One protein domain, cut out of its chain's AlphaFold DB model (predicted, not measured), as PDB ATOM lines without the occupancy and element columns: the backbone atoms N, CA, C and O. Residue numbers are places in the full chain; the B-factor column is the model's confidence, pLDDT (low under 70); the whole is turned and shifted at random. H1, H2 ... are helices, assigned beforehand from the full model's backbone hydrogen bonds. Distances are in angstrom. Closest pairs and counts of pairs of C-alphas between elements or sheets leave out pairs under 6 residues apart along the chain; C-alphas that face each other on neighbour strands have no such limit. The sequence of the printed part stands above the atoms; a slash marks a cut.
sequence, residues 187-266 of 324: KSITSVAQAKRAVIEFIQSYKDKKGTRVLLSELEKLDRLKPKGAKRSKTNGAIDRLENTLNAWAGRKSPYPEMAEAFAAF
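This is residues 187 to 266 of the 324 residues of an uncharacterized protein of Xanthomonas arboricola (UniProt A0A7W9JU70). Two helices, H1 and H3, lie side by side and run opposite ways, with H2 crosswise at one end of the pair and the short H4 crosswise at the other. Residues 225 to 236, at the end of H2 and in the link to H3, stick out as a free loop. The printed part has 80 residues with four named helices, in the order H1, H2, H3, H4, and no named strand; its class is all helix. It is only just loose, close to compact, with a radius of gyration of the C-alphas of 14.3 A, and spans 36 by 35 by 21 A.

H1, residues 192 to 205, is the hub. With its residues 203 to 204 alone it touches H2, residues 214 to 225, about perpendicular at 85 degrees; the closest C-alphas, of Ile 203 and Leu 215, are 5.5 A apart. With residues 196 to 200 alone H1 touches H3, residues 238 to 249, at a shallow tilt of 28 degrees, opposite ways; the closest C-alphas, of Lys 196 and Leu 246, are 6.7 A apart. H2 and H3 only just touch, with 3 pairs of C-alphas within 8 A, the closest Glu 220 and Ala 238 at 5.8 A. H1 also only just touches H4, residues 257 to 264, with 3 such pairs, the closest Val 192 and Phe 263 at 6.0 A. H3 and H4 are close but not clearly touching; H2 and H4 are apart. In H1, H2, H3 and H4 every O i to N i+4 pair is within hydrogen-bond range.

H1 begins at C-alpha 192 (-35.249, 12.163, -16.924) and is 19.7 A long. H2 is 16.6 A, H3 16.2 A and H4 10.4 A, ending at C-alpha 264 (-39.944, 12.874, -11.394).

The C-alphas farthest apart, of Lys 187 and Gly 229, are 43.0 A apart. The printed part has no cut. The link from H2 to H3 is long, with 12 residues. Mean pLDDT of the printed part is 70.8; residues 221 to 237 are among those under 70.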
ATOM      1  N   LYS A 187     -26.673   7.164  -8.435       73.81
ATOM      2  CA  LYS A 187     -26.292   8.586  -8.397       73.81
ATOM      3  C   LYS A 187     -25.743   9.129  -9.721       73.81
ATOM      4  O   LYS A 187     -25.580  10.347  -9.838       73.81
ATOM      5  N   SER A 188     -25.420   8.269 -10.690       77.81
ATOM      6  CA  SER A 188     -24.954   8.688 -12.017       77.81
ATOM      7  C   SER A 188     -26.091   9.190 -12.917       77.81
ATOM      8  O   SER A 188     -25.842   9.949 -13.858       77.81
ATOM      9  N   ILE A 189     -27.341   8.839 -12.601       81.06
ATOM     10  CA  ILE A 189     -28.522   9.234 -13.366       81.06
ATOM     11  C   ILE A 189     -29.079  10.531 -12.778       81.06
ATOM     12  O   ILE A 189     -29.639  10.572 -11.689       81.06
ATOM     13  N   THR A 190     -28.908  11.628 -13.513       74.88
ATOM     14  CA  THR A 190     -29.174  12.990 -13.009       74.88
ATOM     15  C   THR A 190     -30.302  13.718 -13.734       74.88
ATOM     16  O   THR A 190     -30.588  14.872 -13.421       74.88
ATOM     17  N   SER A 191     -30.923  13.071 -14.721       83.19
ATOM     18  CA  SER A 191     -32.014  13.651 -15.503       83.19
ATOM     19  C   SER A 191     -32.978  12.586 -16.011       83.19
ATOM     20  O   SER A 191     -32.584  11.452 -16.287       83.19
ATOM     21  N   VAL A 192     -34.221  12.994 -16.270       82.69
ATOM     22  CA  VAL A 192     -35.249  12.163 -16.924       82.69
ATOM     23  C   VAL A 192     -34.759  11.590 -18.261       82.69
ATOM     24  O   VAL A 192     -35.047  10.444 -18.595       82.69
ATOM     25  N   ALA A 193     -33.984  12.356 -19.037       84.12
ATOM     26  CA  ALA A 193     -33.426  11.882 -20.304       84.12
ATOM     27  C   ALA A 193     -32.404  10.747 -20.110       84.12
ATOM     28  O   ALA A 193     -32.389   9.795 -20.889       84.12
ATOM     29  N   GLN A 194     -31.575  10.826 -19.064       83.38
ATOM     30  CA  GLN A 194     -30.651   9.751 -18.698       83.38
ATOM     31  C   GLN A 194     -31.400   8.537 -18.139       83.38
ATOM     32  O   GLN A 194     -31.081   7.420 -18.532       83.38
ATOM     33  N   ALA A 195     -32.442   8.743 -17.328       83.12
ATOM     34  CA  ALA A 195     -33.275   7.661 -16.802       83.12
ATOM     35  C   ALA A 195     -33.952   6.863 -17.930       83.12
ATOM     36  O   ALA A 195     -33.921   5.637 -17.926       83.12
ATOM     37  N   LYS A 196     -34.484   7.537 -18.961       85.88
ATOM     38  CA  LYS A 196     -35.051   6.872 -20.150       85.88
ATOM     39  C   LYS A 196     -34.036   5.983 -20.870       85.88
ATOM     40  O   LYS A 196     -34.356   4.843 -21.203       85.88
ATOM     41  N   ARG A 197     -32.816   6.486 -21.103       85.44
ATOM     42  CA  ARG A 197     -31.745   5.704 -21.747       85.44
ATOM     43  C   ARG A 197     -31.319   4.524 -20.882       85.44
ATOM     44  O   ARG A 197     -31.240   3.415 -21.394       85.44
ATOM     45  N   ALA A 198     -31.149   4.742 -19.579       83.25
ATOM     46  CA  ALA A 198     -30.794   3.695 -18.629       83.25
ATOM     47  C   ALA A 198     -31.861   2.590 -18.558       83.25
ATOM     48  O   ALA A 198     -31.514   1.414 -18.511       83.25
ATOM     49  N   VAL A 199     -33.155   2.930 -18.636       80.94
ATOM     50  CA  VAL A 199     -34.242   1.938 -18.733       80.94
ATOM     51  C   VAL A 199     -34.105   1.085 -19.998       80.94
ATOM     52  O   VAL A 199     -34.196  -0.141 -19.923       80.94
ATOM     53  N   ILE A 200     -33.866   1.712 -21.154       84.19
ATOM     54  CA  ILE A 200     -33.693   1.002 -22.430       84.19
ATOM     55  C   ILE A 200     -32.466   0.085 -22.374       84.19
ATOM     56  O   ILE A 200     -32.566  -1.100 -22.696       84.19
ATOM     57  N   GLU A 201     -31.327   0.603 -21.916       82.50
ATOM     58  CA  GLU A 201     -30.084  -0.156 -21.775       82.50
ATOM     59  C   GLU A 201     -30.243  -1.320 -20.791       82.50
ATOM     60  O   GLU A 201     -29.788  -2.432 -21.073       82.50
ATOM     61  N   PHE A 202     -30.945  -1.114 -19.672       79.12
ATOM     62  CA  PHE A 202     -31.227  -2.166 -18.701       79.12
ATOM     63  C   PHE A 202     -32.077  -3.275 -19.327       79.12
ATOM     64  O   PHE A 202     -31.721  -4.445 -19.236       79.12
ATOM     65  N   ILE A 203     -33.160  -2.935 -20.030       76.31
ATOM     66  CA  ILE A 203     -34.029  -3.925 -20.687       76.31
ATOM     67  C   ILE A 203     -33.267  -4.714 -21.766       76.31
ATOM     68  O   ILE A 203     -33.455  -5.925 -21.895       76.31
ATOM     69  N   GLN A 204     -32.376  -4.059 -22.517       78.12
ATOM     70  CA  GLN A 204     -31.567  -4.701 -23.559       78.12
ATOM     71  C   GLN A 204     -30.450  -5.600 -23.006       78.12
ATOM     72  O   GLN A 204     -30.106  -6.617 -23.620       78.12
ATOM     73  N   SER A 205     -29.850  -5.215 -21.879       76.56
ATOM     74  CA  SER A 205     -28.675  -5.882 -21.309       76.56
ATOM     75  C   SER A 205     -29.010  -6.899 -20.217       76.56
ATOM     76  O   SER A 205     -28.206  -7.807 -19.990       76.56
ATOM     77  N   TYR A 206     -30.187  -6.799 -19.587       74.88
ATOM     78  CA  TYR A 206     -30.599  -7.672 -18.493       74.88
ATOM     79  C   TYR A 206     -30.653  -9.133 -18.937       74.88
ATOM     80  O   TYR A 206     -31.368  -9.500 -19.873       74.88
ATOM     81  N   LYS A 207     -29.906  -9.974 -18.220       73.75
ATOM     82  CA  LYS A 207     -29.898 -11.425 -18.381       73.75
ATOM     83  C   LYS A 207     -30.377 -12.080 -17.094       73.75
ATOM     84  O   LYS A 207     -29.982 -11.670 -16.005       73.75
ATOM     85  N   ASP A 208     -31.212 -13.103 -17.222       71.81
ATOM     86  CA  ASP A 208     -31.587 -13.943 -16.088       71.81
ATOM     87  C   ASP A 208     -30.413 -14.830 -15.628       71.81
ATOM     88  O   ASP A 208     -29.330 -14.844 -16.220       71.81
ATOM     89  N   LYS A 209     -30.640 -15.630 -14.579       70.62
ATOM     90  CA  LYS A 209     -29.649 -16.591 -14.059       70.62
ATOM     91  C   LYS A 209     -29.195 -17.631 -15.099       70.62
ATOM     92  O   LYS A 209     -28.194 -18.302 -14.875       70.62
ATOM     93  N   LYS A 210     -29.918 -17.772 -16.215       72.12
ATOM     94  CA  LYS A 210     -29.617 -18.678 -17.332       72.12
ATOM     95  C   LYS A 210     -28.944 -17.953 -18.509       72.12
ATOM     96  O   LYS A 210     -28.721 -18.566 -19.546       72.12
ATOM     97  N   GLY A 211     -28.615 -16.665 -18.374       72.31
ATOM     98  CA  GLY A 211     -27.979 -15.863 -19.422       72.31
ATOM     99  C   GLY A 211     -28.932 -15.367 -20.516       72.31
ATOM    100  O   GLY A 211     -28.471 -14.785 -21.502       72.31
ATOM    101  N   THR A 212     -30.242 -15.565 -20.355       69.50
ATOM    102  CA  THR A 212     -31.274 -15.229 -21.342       69.50
ATOM    103  C   THR A 212     -31.743 -13.791 -21.157       69.50
ATOM    104  O   THR A 212     -32.001 -13.354 -20.036       69.50
ATOM    105  N   ARG A 213     -31.902 -13.046 -22.257       72.38
ATOM    106  CA  ARG A 213     -32.428 -11.669 -22.250       72.38
ATOM    107  C   ARG A 213     -33.950 -11.647 -22.101       72.38
ATOM    108  O   ARG A 213     -34.670 -11.342 -23.049       72.38
ATOM    109  N   VAL A 214     -34.436 -12.009 -20.916       71.31
ATOM    110  CA  VAL A 214     -35.867 -12.240 -20.663       71.31
ATOM    111  C   VAL A 214     -36.698 -10.975 -20.904       71.31
ATOM    112  O   VAL A 214     -37.676 -11.039 -21.639       71.31
ATOM    113  N   LEU A 215     -36.273  -9.811 -20.401       70.06
ATOM    114  CA  LEU A 215     -37.037  -8.560 -20.549       70.06
ATOM    115  C   LEU A 215     -37.163  -8.102 -22.009       70.06
ATOM    116  O   LEU A 215     -38.252  -7.737 -22.446       70.06
ATOM    117  N   LEU A 216     -36.076  -8.181 -22.785       71.19
ATOM    118  CA  LEU A 216     -36.111  -7.895 -24.221       71.19
ATOM    119  C   LEU A 216     -37.028  -8.877 -24.962       71.19
ATOM    120  O   LEU A 216     -37.808  -8.466 -25.816       71.19
ATOM    121  N   SER A 217     -36.964 -10.168 -24.618       70.69
ATOM    122  CA  SER A 217     -37.805 -11.184 -25.253       70.69
ATOM    123  C   SER A 217     -39.294 -11.000 -24.948       70.69
ATOM    124  O   SER A 217     -40.115 -11.188 -25.839       70.69
ATOM    125  N   GLU A 218     -39.647 -10.583 -23.729       68.44
ATOM    126  CA  GLU A 218     -41.032 -10.277 -23.353       68.44
ATOM    127  C   GLU A 218     -41.541  -9.025 -24.075       68.44
ATOM    128  O   GLU A 218     -42.628  -9.044 -24.647       68.44
ATOM    129  N   LEU A 219     -40.719  -7.973 -24.173       72.00
ATOM    130  CA  LEU A 219     -41.061  -6.774 -24.941       72.00
ATOM    131  C   LEU A 219     -41.285  -7.090 -26.430       72.00
ATOM    132  O   LEU A 219     -42.231  -6.598 -27.042       72.00
ATOM    133  N   GLU A 220     -40.443  -7.941 -27.022       74.44
ATOM    134  CA  GLU A 220     -40.624  -8.398 -28.402       74.44
ATOM    135  C   GLU A 220     -41.873  -9.268 -28.588       74.44
ATOM    136  O   GLU A 220     -42.499  -9.200 -29.646       74.44
ATOM    137  N   LYS A 221     -42.250 -10.092 -27.600       69.56
ATOM    138  CA  LYS A 221     -43.489 -10.886 -27.652       69.56
ATOM    139  C   LYS A 221     -44.718  -9.982 -27.658       69.56
ATOM    140  O   LYS A 221     -45.528 -10.108 -28.573       69.56
ATOM    141  N   LEU A 222     -44.803  -9.030 -26.726       62.38
ATOM    142  CA  LEU A 222     -45.882  -8.029 -26.669       62.38
ATOM    143  C   LEU A 222     -45.982  -7.240 -27.982       62.38
ATOM    144  O   LEU A 222     -47.061  -6.943 -28.487       62.38
ATOM    145  N   ASP A 223     -44.839  -6.948 -28.601       64.81
ATOM    146  CA  ASP A 223     -44.799  -6.249 -29.880       64.81
ATOM    147  C   ASP A 223     -45.243  -7.120 -31.074       64.81
ATOM    148  O   ASP A 223     -45.823  -6.622 -32.044       64.81
ATOM    149  N   ARG A 224     -45.011  -8.439 -31.011       60.62
ATOM    150  CA  ARG A 224     -45.447  -9.404 -32.033       60.62
ATOM    151  C   ARG A 224     -46.943  -9.706 -31.969       60.62
ATOM    152  O   ARG A 224     -47.497  -9.994 -33.031       60.62
ATOM    153  N   LEU A 225     -47.564  -9.605 -30.790       50.97
ATOM    154  CA  LEU A 225     -49.007  -9.791 -30.575       50.97
ATOM    155  C   LEU A 225     -49.855  -8.683 -31.227       50.97
ATOM    156  O   LEU A 225     -51.020  -8.900 -31.548       50.97
ATOM    157  N   LYS A 226     -49.258  -7.529 -31.561       56.31
ATOM    158  CA  LYS A 226     -49.952  -6.460 -32.295       56.31
ATOM    159  C   LYS A 226     -50.299  -6.894 -33.732       56.31
ATOM    160  O   LYS A 226     -49.384  -7.246 -34.498       56.31
ATOM    161  N   PRO A 227     -51.578  -6.805 -34.157       45.12
ATOM    162  CA  PRO A 227     -52.019  -7.275 -35.468       45.12
ATOM    163  C   PRO A 227     -51.283  -6.565 -36.614       45.12
ATOM    164  O   PRO A 227     -51.006  -5.365 -36.567       45.12
ATOM    165  N   LYS A 228     -50.986  -7.316 -37.685       45.47
ATOM    166  CA  LYS A 228     -50.171  -6.907 -38.855       45.47
ATOM    167  C   LYS A 228     -50.732  -5.727 -39.685       45.47
ATOM    168  O   LYS A 228     -50.135  -5.385 -40.702       45.47
ATOM    169  N   GLY A 229     -51.844  -5.108 -39.283       39.72
ATOM    170  CA  GLY A 229     -52.547  -4.064 -40.044       39.72
ATOM    171  C   GLY A 229     -51.960  -2.651 -39.932       39.72
ATOM    172  O   GLY A 229     -52.130  -1.844 -40.843       39.72
ATOM    173  N   ALA A 230     -51.222  -2.334 -38.865       44.09
ATOM    174  CA  ALA A 230     -50.455  -1.092 -38.825       44.09
ATOM    175  C   ALA A 230     -49.201  -1.297 -39.676       44.09
ATOM    176  O   ALA A 230     -48.386  -2.155 -39.337       44.09
ATOM    177  N   LYS A 231     -49.060  -0.551 -40.785       40.16
ATOM    178  CA  LYS A 231     -47.880  -0.556 -41.669       40.16
ATOM    179  C   LYS A 231     -46.604  -0.649 -40.824       40.16
ATOM    180  O   LYS A 231     -46.147   0.349 -40.272       40.16
ATOM    181  N   ARG A 232     -46.042  -1.857 -40.701       47.00
ATOM    182  CA  ARG A 232     -44.774  -2.076 -40.007       47.00
ATOM    183  C   ARG A 232     -43.707  -1.443 -40.887       47.00
ATOM    184  O   ARG A 232     -43.249  -2.058 -41.847       47.00
ATOM    185  N   SER A 233     -43.352  -0.193 -40.596       46.75
ATOM    186  CA  SER A 233     -42.112   0.366 -41.118       46.75
ATOM    187  C   SER A 233     -40.993  -0.563 -40.668       46.75
ATOM    188  O   SER A 233     -40.864  -0.819 -39.468       46.75
ATOM    189  N   LYS A 234     -40.201  -1.087 -41.609       48.72
ATOM    190  CA  LYS A 234     -39.056  -1.972 -41.321       48.72
ATOM    191  C   LYS A 234     -38.041  -1.347 -40.348       48.72
ATOM    192  O   LYS A 234     -37.181  -2.062 -39.855       48.72
ATOM    193  N   THR A 235     -38.150  -0.046 -40.078       49.34
ATOM    194  CA  THR A 235     -37.260   0.742 -39.221       49.34
ATOM    195  C   THR A 235     -37.738   0.965 -37.784       49.34
ATOM    196  O   THR A 235     -36.961   1.518 -37.027       49.34
ATOM    197  N   ASN A 236     -38.954   0.558 -37.386       57.72
ATOM    198  CA  ASN A 236     -39.437   0.760 -36.007       57.72
ATOM    199  C   ASN A 236     -39.522  -0.583 -35.265       57.72
ATOM    200  O   ASN A 236     -40.539  -1.284 -35.366       57.72
ATOM    201  N   GLY A 237     -38.460  -0.941 -34.544       68.69
ATOM    202  CA  GLY A 237     -38.396  -2.109 -33.665       68.69
ATOM    203  C   GLY A 237     -39.136  -1.907 -32.335       68.69
ATOM    204  O   GLY A 237     -39.659  -0.829 -32.046       68.69
ATOM    205  N   ALA A 238     -39.182  -2.956 -31.505       71.75
ATOM    206  CA  ALA A 238     -39.819  -2.912 -30.183       71.75
ATOM    207  C   ALA A 238     -39.184  -1.852 -29.258       71.75
ATOM    208  O   ALA A 238     -39.885  -1.190 -28.495       71.75
ATOM    209  N   ILE A 239     -37.871  -1.634 -29.387       78.31
ATOM    210  CA  ILE A 239     -37.122  -0.619 -28.633       78.31
ATOM    211  C   ILE A 239     -37.481   0.803 -29.075       78.31
ATOM    212  O   ILE A 239     -37.773   1.630 -28.219       78.31
ATOM    213  N   ASP A 240     -37.549   1.081 -30.379       76.62
ATOM    214  CA  ASP A 240     -37.911   2.420 -30.875       76.62
ATOM    215  C   ASP A 240     -39.342   2.797 -30.450       76.62
ATOM    216  O   ASP A 240     -39.664   3.952 -30.160       76.62
ATOM    217  N   ARG A 241     -40.239   1.804 -30.376       72.00
ATOM    218  CA  ARG A 241     -41.597   1.984 -29.842       72.00
ATOM    219  C   ARG A 241     -41.601   2.230 -28.337       72.00
ATOM    220  O   ARG A 241     -42.349   3.101 -27.886       72.00
ATOM    221  N   LEU A 242     -40.781   1.507 -27.577       79.44
ATOM    222  CA  LEU A 242     -40.602   1.763 -26.151       79.44
ATOM    223  C   LEU A 242     -40.064   3.181 -25.913       79.44
ATOM    224  O   LEU A 242     -40.641   3.902 -25.112       79.44
ATOM    225  N   GLU A 243     -39.052   3.631 -26.657       81.62
ATOM    226  CA  GLU A 243     -38.497   4.985 -26.533       81.62
ATOM    227  C   GLU A 243     -39.562   6.074 -26.755       81.62
ATOM    228  O   GLU A 243     -39.714   6.987 -25.938       81.62
ATOM    229  N   ASN A 244     -40.377   5.936 -27.806       78.50
ATOM    230  CA  ASN A 244     -41.497   6.846 -28.064       78.50
ATOM    231  C   ASN A 244     -42.539   6.831 -26.934       78.50
ATOM    232  O   ASN A 244     -43.072   7.875 -26.554       78.50
ATOM    233  N   THR A 245     -42.798   5.654 -26.370       78.31
ATOM    234  CA  THR A 245     -43.753   5.462 -25.273       78.31
ATOM    235  C   THR A 245     -43.244   6.098 -23.974       78.31
ATOM    236  O   THR A 245     -43.976   6.843 -23.325       78.31
ATOM    237  N   LEU A 246     -41.960   5.921 -23.641       82.25
ATOM    238  CA  LEU A 246     -41.316   6.568 -22.494       82.25
ATOM    239  C   LEU A 246     -41.305   8.097 -22.627       82.25
ATOM    240  O   LEU A 246     -41.408   8.810 -21.629       82.25
ATOM    241  N   ASN A 247     -41.211   8.626 -23.851       79.44
ATOM    242  CA  ASN A 247     -41.321  10.062 -24.088       79.44
ATOM    243  C   ASN A 247     -42.703  10.618 -23.742       79.44
ATOM    244  O   ASN A 247     -42.773  11.703 -23.164       79.44
ATOM    245  N   ALA A 248     -43.769   9.869 -24.026       75.06
ATOM    246  CA  ALA A 248     -45.124  10.237 -23.638       75.06
ATOM    247  C   ALA A 248     -45.366  10.075 -22.123       75.06
ATOM    248  O   ALA A 248     -45.960  10.953 -21.501       75.06
ATOM    249  N   TRP A 249     -44.877   8.985 -21.519       80.25
ATOM    250  CA  TRP A 249     -45.134   8.648 -20.111       80.25
ATOM    251  C   TRP A 249     -44.344   9.478 -19.101       80.25
ATOM    252  O   TRP A 249     -44.816   9.710 -17.996       80.25
ATOM    253  N   ALA A 250     -43.153   9.950 -19.466       78.31
ATOM    254  CA  ALA A 250     -42.346  10.792 -18.583       78.31
ATOM    255  C   ALA A 250     -42.802  12.265 -18.553       78.31
ATOM    256  O   ALA A 250     -42.203  13.087 -17.864       78.31
ATOM    257  N   GLY A 251     -43.802  12.641 -19.358       71.19
ATOM    258  CA  GLY A 251     -44.312  14.009 -19.409       71.19
ATOM    259  C   GLY A 251     -45.285  14.320 -18.268       71.19
ATOM    260  O   GLY A 251     -46.022  13.455 -17.810       71.19
ATOM    261  N   ARG A 252     -45.398  15.600 -17.882       63.56
ATOM    262  CA  ARG A 252     -46.393  16.071 -16.886       63.56
ATOM    263  C   ARG A 252     -47.855  15.847 -17.293       63.56
ATOM    264  O   ARG A 252     -48.741  15.947 -16.458       63.56
ATOM    265  N   LYS A 253     -48.110  15.590 -18.580       65.50
ATOM    266  CA  LYS A 253     -49.429  15.240 -19.132       65.50
ATOM    267  C   LYS A 253     -49.549  13.739 -19.418       65.50
ATOM    268  O   LYS A 253     -50.311  13.348 -20.299       65.50
ATOM    269  N   SER A 254     -48.742  12.916 -18.750       63.69
ATOM    270  CA  SER A 254     -48.833  11.467 -18.878       63.69
ATOM    271  C   SER A 254     -50.247  11.009 -18.505       63.69
ATOM    272  O   SER A 254     -50.779  11.472 -17.497       63.69
ATOM    273  N   PRO A 255     -50.849  10.081 -19.266       59.84
ATOM    274  CA  PRO A 255     -52.090   9.422 -18.865       59.84
ATOM    275  C   PRO A 255     -51.899   8.488 -17.652       59.84
ATOM    276  O   PRO A 255     -52.876   7.946 -17.150       59.84
ATOM    277  N   TYR A 256     -50.656   8.304 -17.193       71.44
ATOM    278  CA  TYR A 256     -50.254   7.395 -16.123       71.44
ATOM    279  C   TYR A 256     -49.499   8.167 -15.025       71.44
ATOM    280  O   TYR A 256     -48.299   8.439 -15.195       71.44
ATOM    281  N   PRO A 257     -50.185   8.578 -13.942       64.75
ATOM    282  CA  PRO A 257     -49.602   9.376 -12.862       64.75
ATOM    283  C   PRO A 257     -48.394   8.714 -12.194       64.75
ATOM    284  O   PRO A 257     -47.388   9.378 -11.959       64.75
ATOM    285  N   GLU A 258     -48.442   7.400 -11.977       69.31
ATOM    286  CA  GLU A 258     -47.376   6.625 -11.337       69.31
ATOM    287  C   GLU A 258     -46.081   6.608 -12.165       69.31
ATOM    288  O   GLU A 258     -44.978   6.620 -11.621       69.31
ATOM    289  N   MET A 259     -46.196   6.650 -13.497       72.56
ATOM    290  CA  MET A 259     -45.042   6.768 -14.391       72.56
ATOM    291  C   MET A 259     -44.427   8.164 -14.318       72.56
ATOM    292  O   MET A 259     -43.205   8.302 -14.286       72.56
ATOM    293  N   ALA A 260     -45.267   9.203 -14.297       75.69
ATOM    294  CA  ALA A 260     -44.803  10.581 -14.190       75.69
ATOM    295  C   ALA A 260     -44.090  10.823 -12.850       75.69
ATOM    296  O   ALA A 260     -43.040  11.461 -12.836       75.69
ATOM    297  N   GLU A 261     -44.615  10.265 -11.757       75.94
ATOM    298  CA  GLU A 261     -44.001  10.316 -10.428       75.94
ATOM    299  C   GLU A 261     -42.656   9.576 -10.388       75.94
ATOM    300  O   GLU A 261     -41.651  10.148  -9.967       75.94
ATOM    301  N   ALA A 262     -42.593   8.350 -10.919       78.81
ATOM    302  CA  ALA A 262     -41.351   7.578 -10.965       78.81
ATOM    303  C   ALA A 262     -40.249   8.269 -11.791       78.81
ATOM    304  O   ALA A 262     -39.075   8.220 -11.432       78.81
ATOM    305  N   PHE A 263     -40.604   8.947 -12.889       82.06
ATOM    306  CA  PHE A 263     -39.643   9.757 -13.644       82.06
ATOM    307  C   PHE A 263     -39.282  11.069 -12.937       82.06
ATOM    308  O   PHE A 263     -38.150  11.532 -13.084       82.06
ATOM    309  N   ALA A 264     -40.197  11.654 -12.157       77.19
ATOM    310  CA  ALA A 264     -39.944  12.874 -11.394       77.19
ATOM    311  C   ALA A 264     -38.869  12.686 -10.311       77.19
ATOM    312  O   ALA A 264     -38.147  13.636 -10.025       77.19
ATOM    313  N   ALA A 265     -38.666  11.467  -9.793       75.19
ATOM    314  CA  ALA A 265     -37.544  11.152  -8.897       75.19
ATOM    315  C   ALA A 265     -36.160  11.482  -9.510       75.19
ATOM    316  O   ALA A 265     -35.201  11.767  -8.795       75.19
ATOM    317  N   PHE A 266     -36.068  11.517 -10.845       76.81
ATOM    318  CA  PHE A 266     -34.862  11.875 -11.600       76.81
ATOM    319  C   PHE A 266     -34.883  13.324 -12.122       76.81
ATOM    320  O   PHE A 266     -33.964  13.742 -12.832       76.81
TER     321      PHE A 266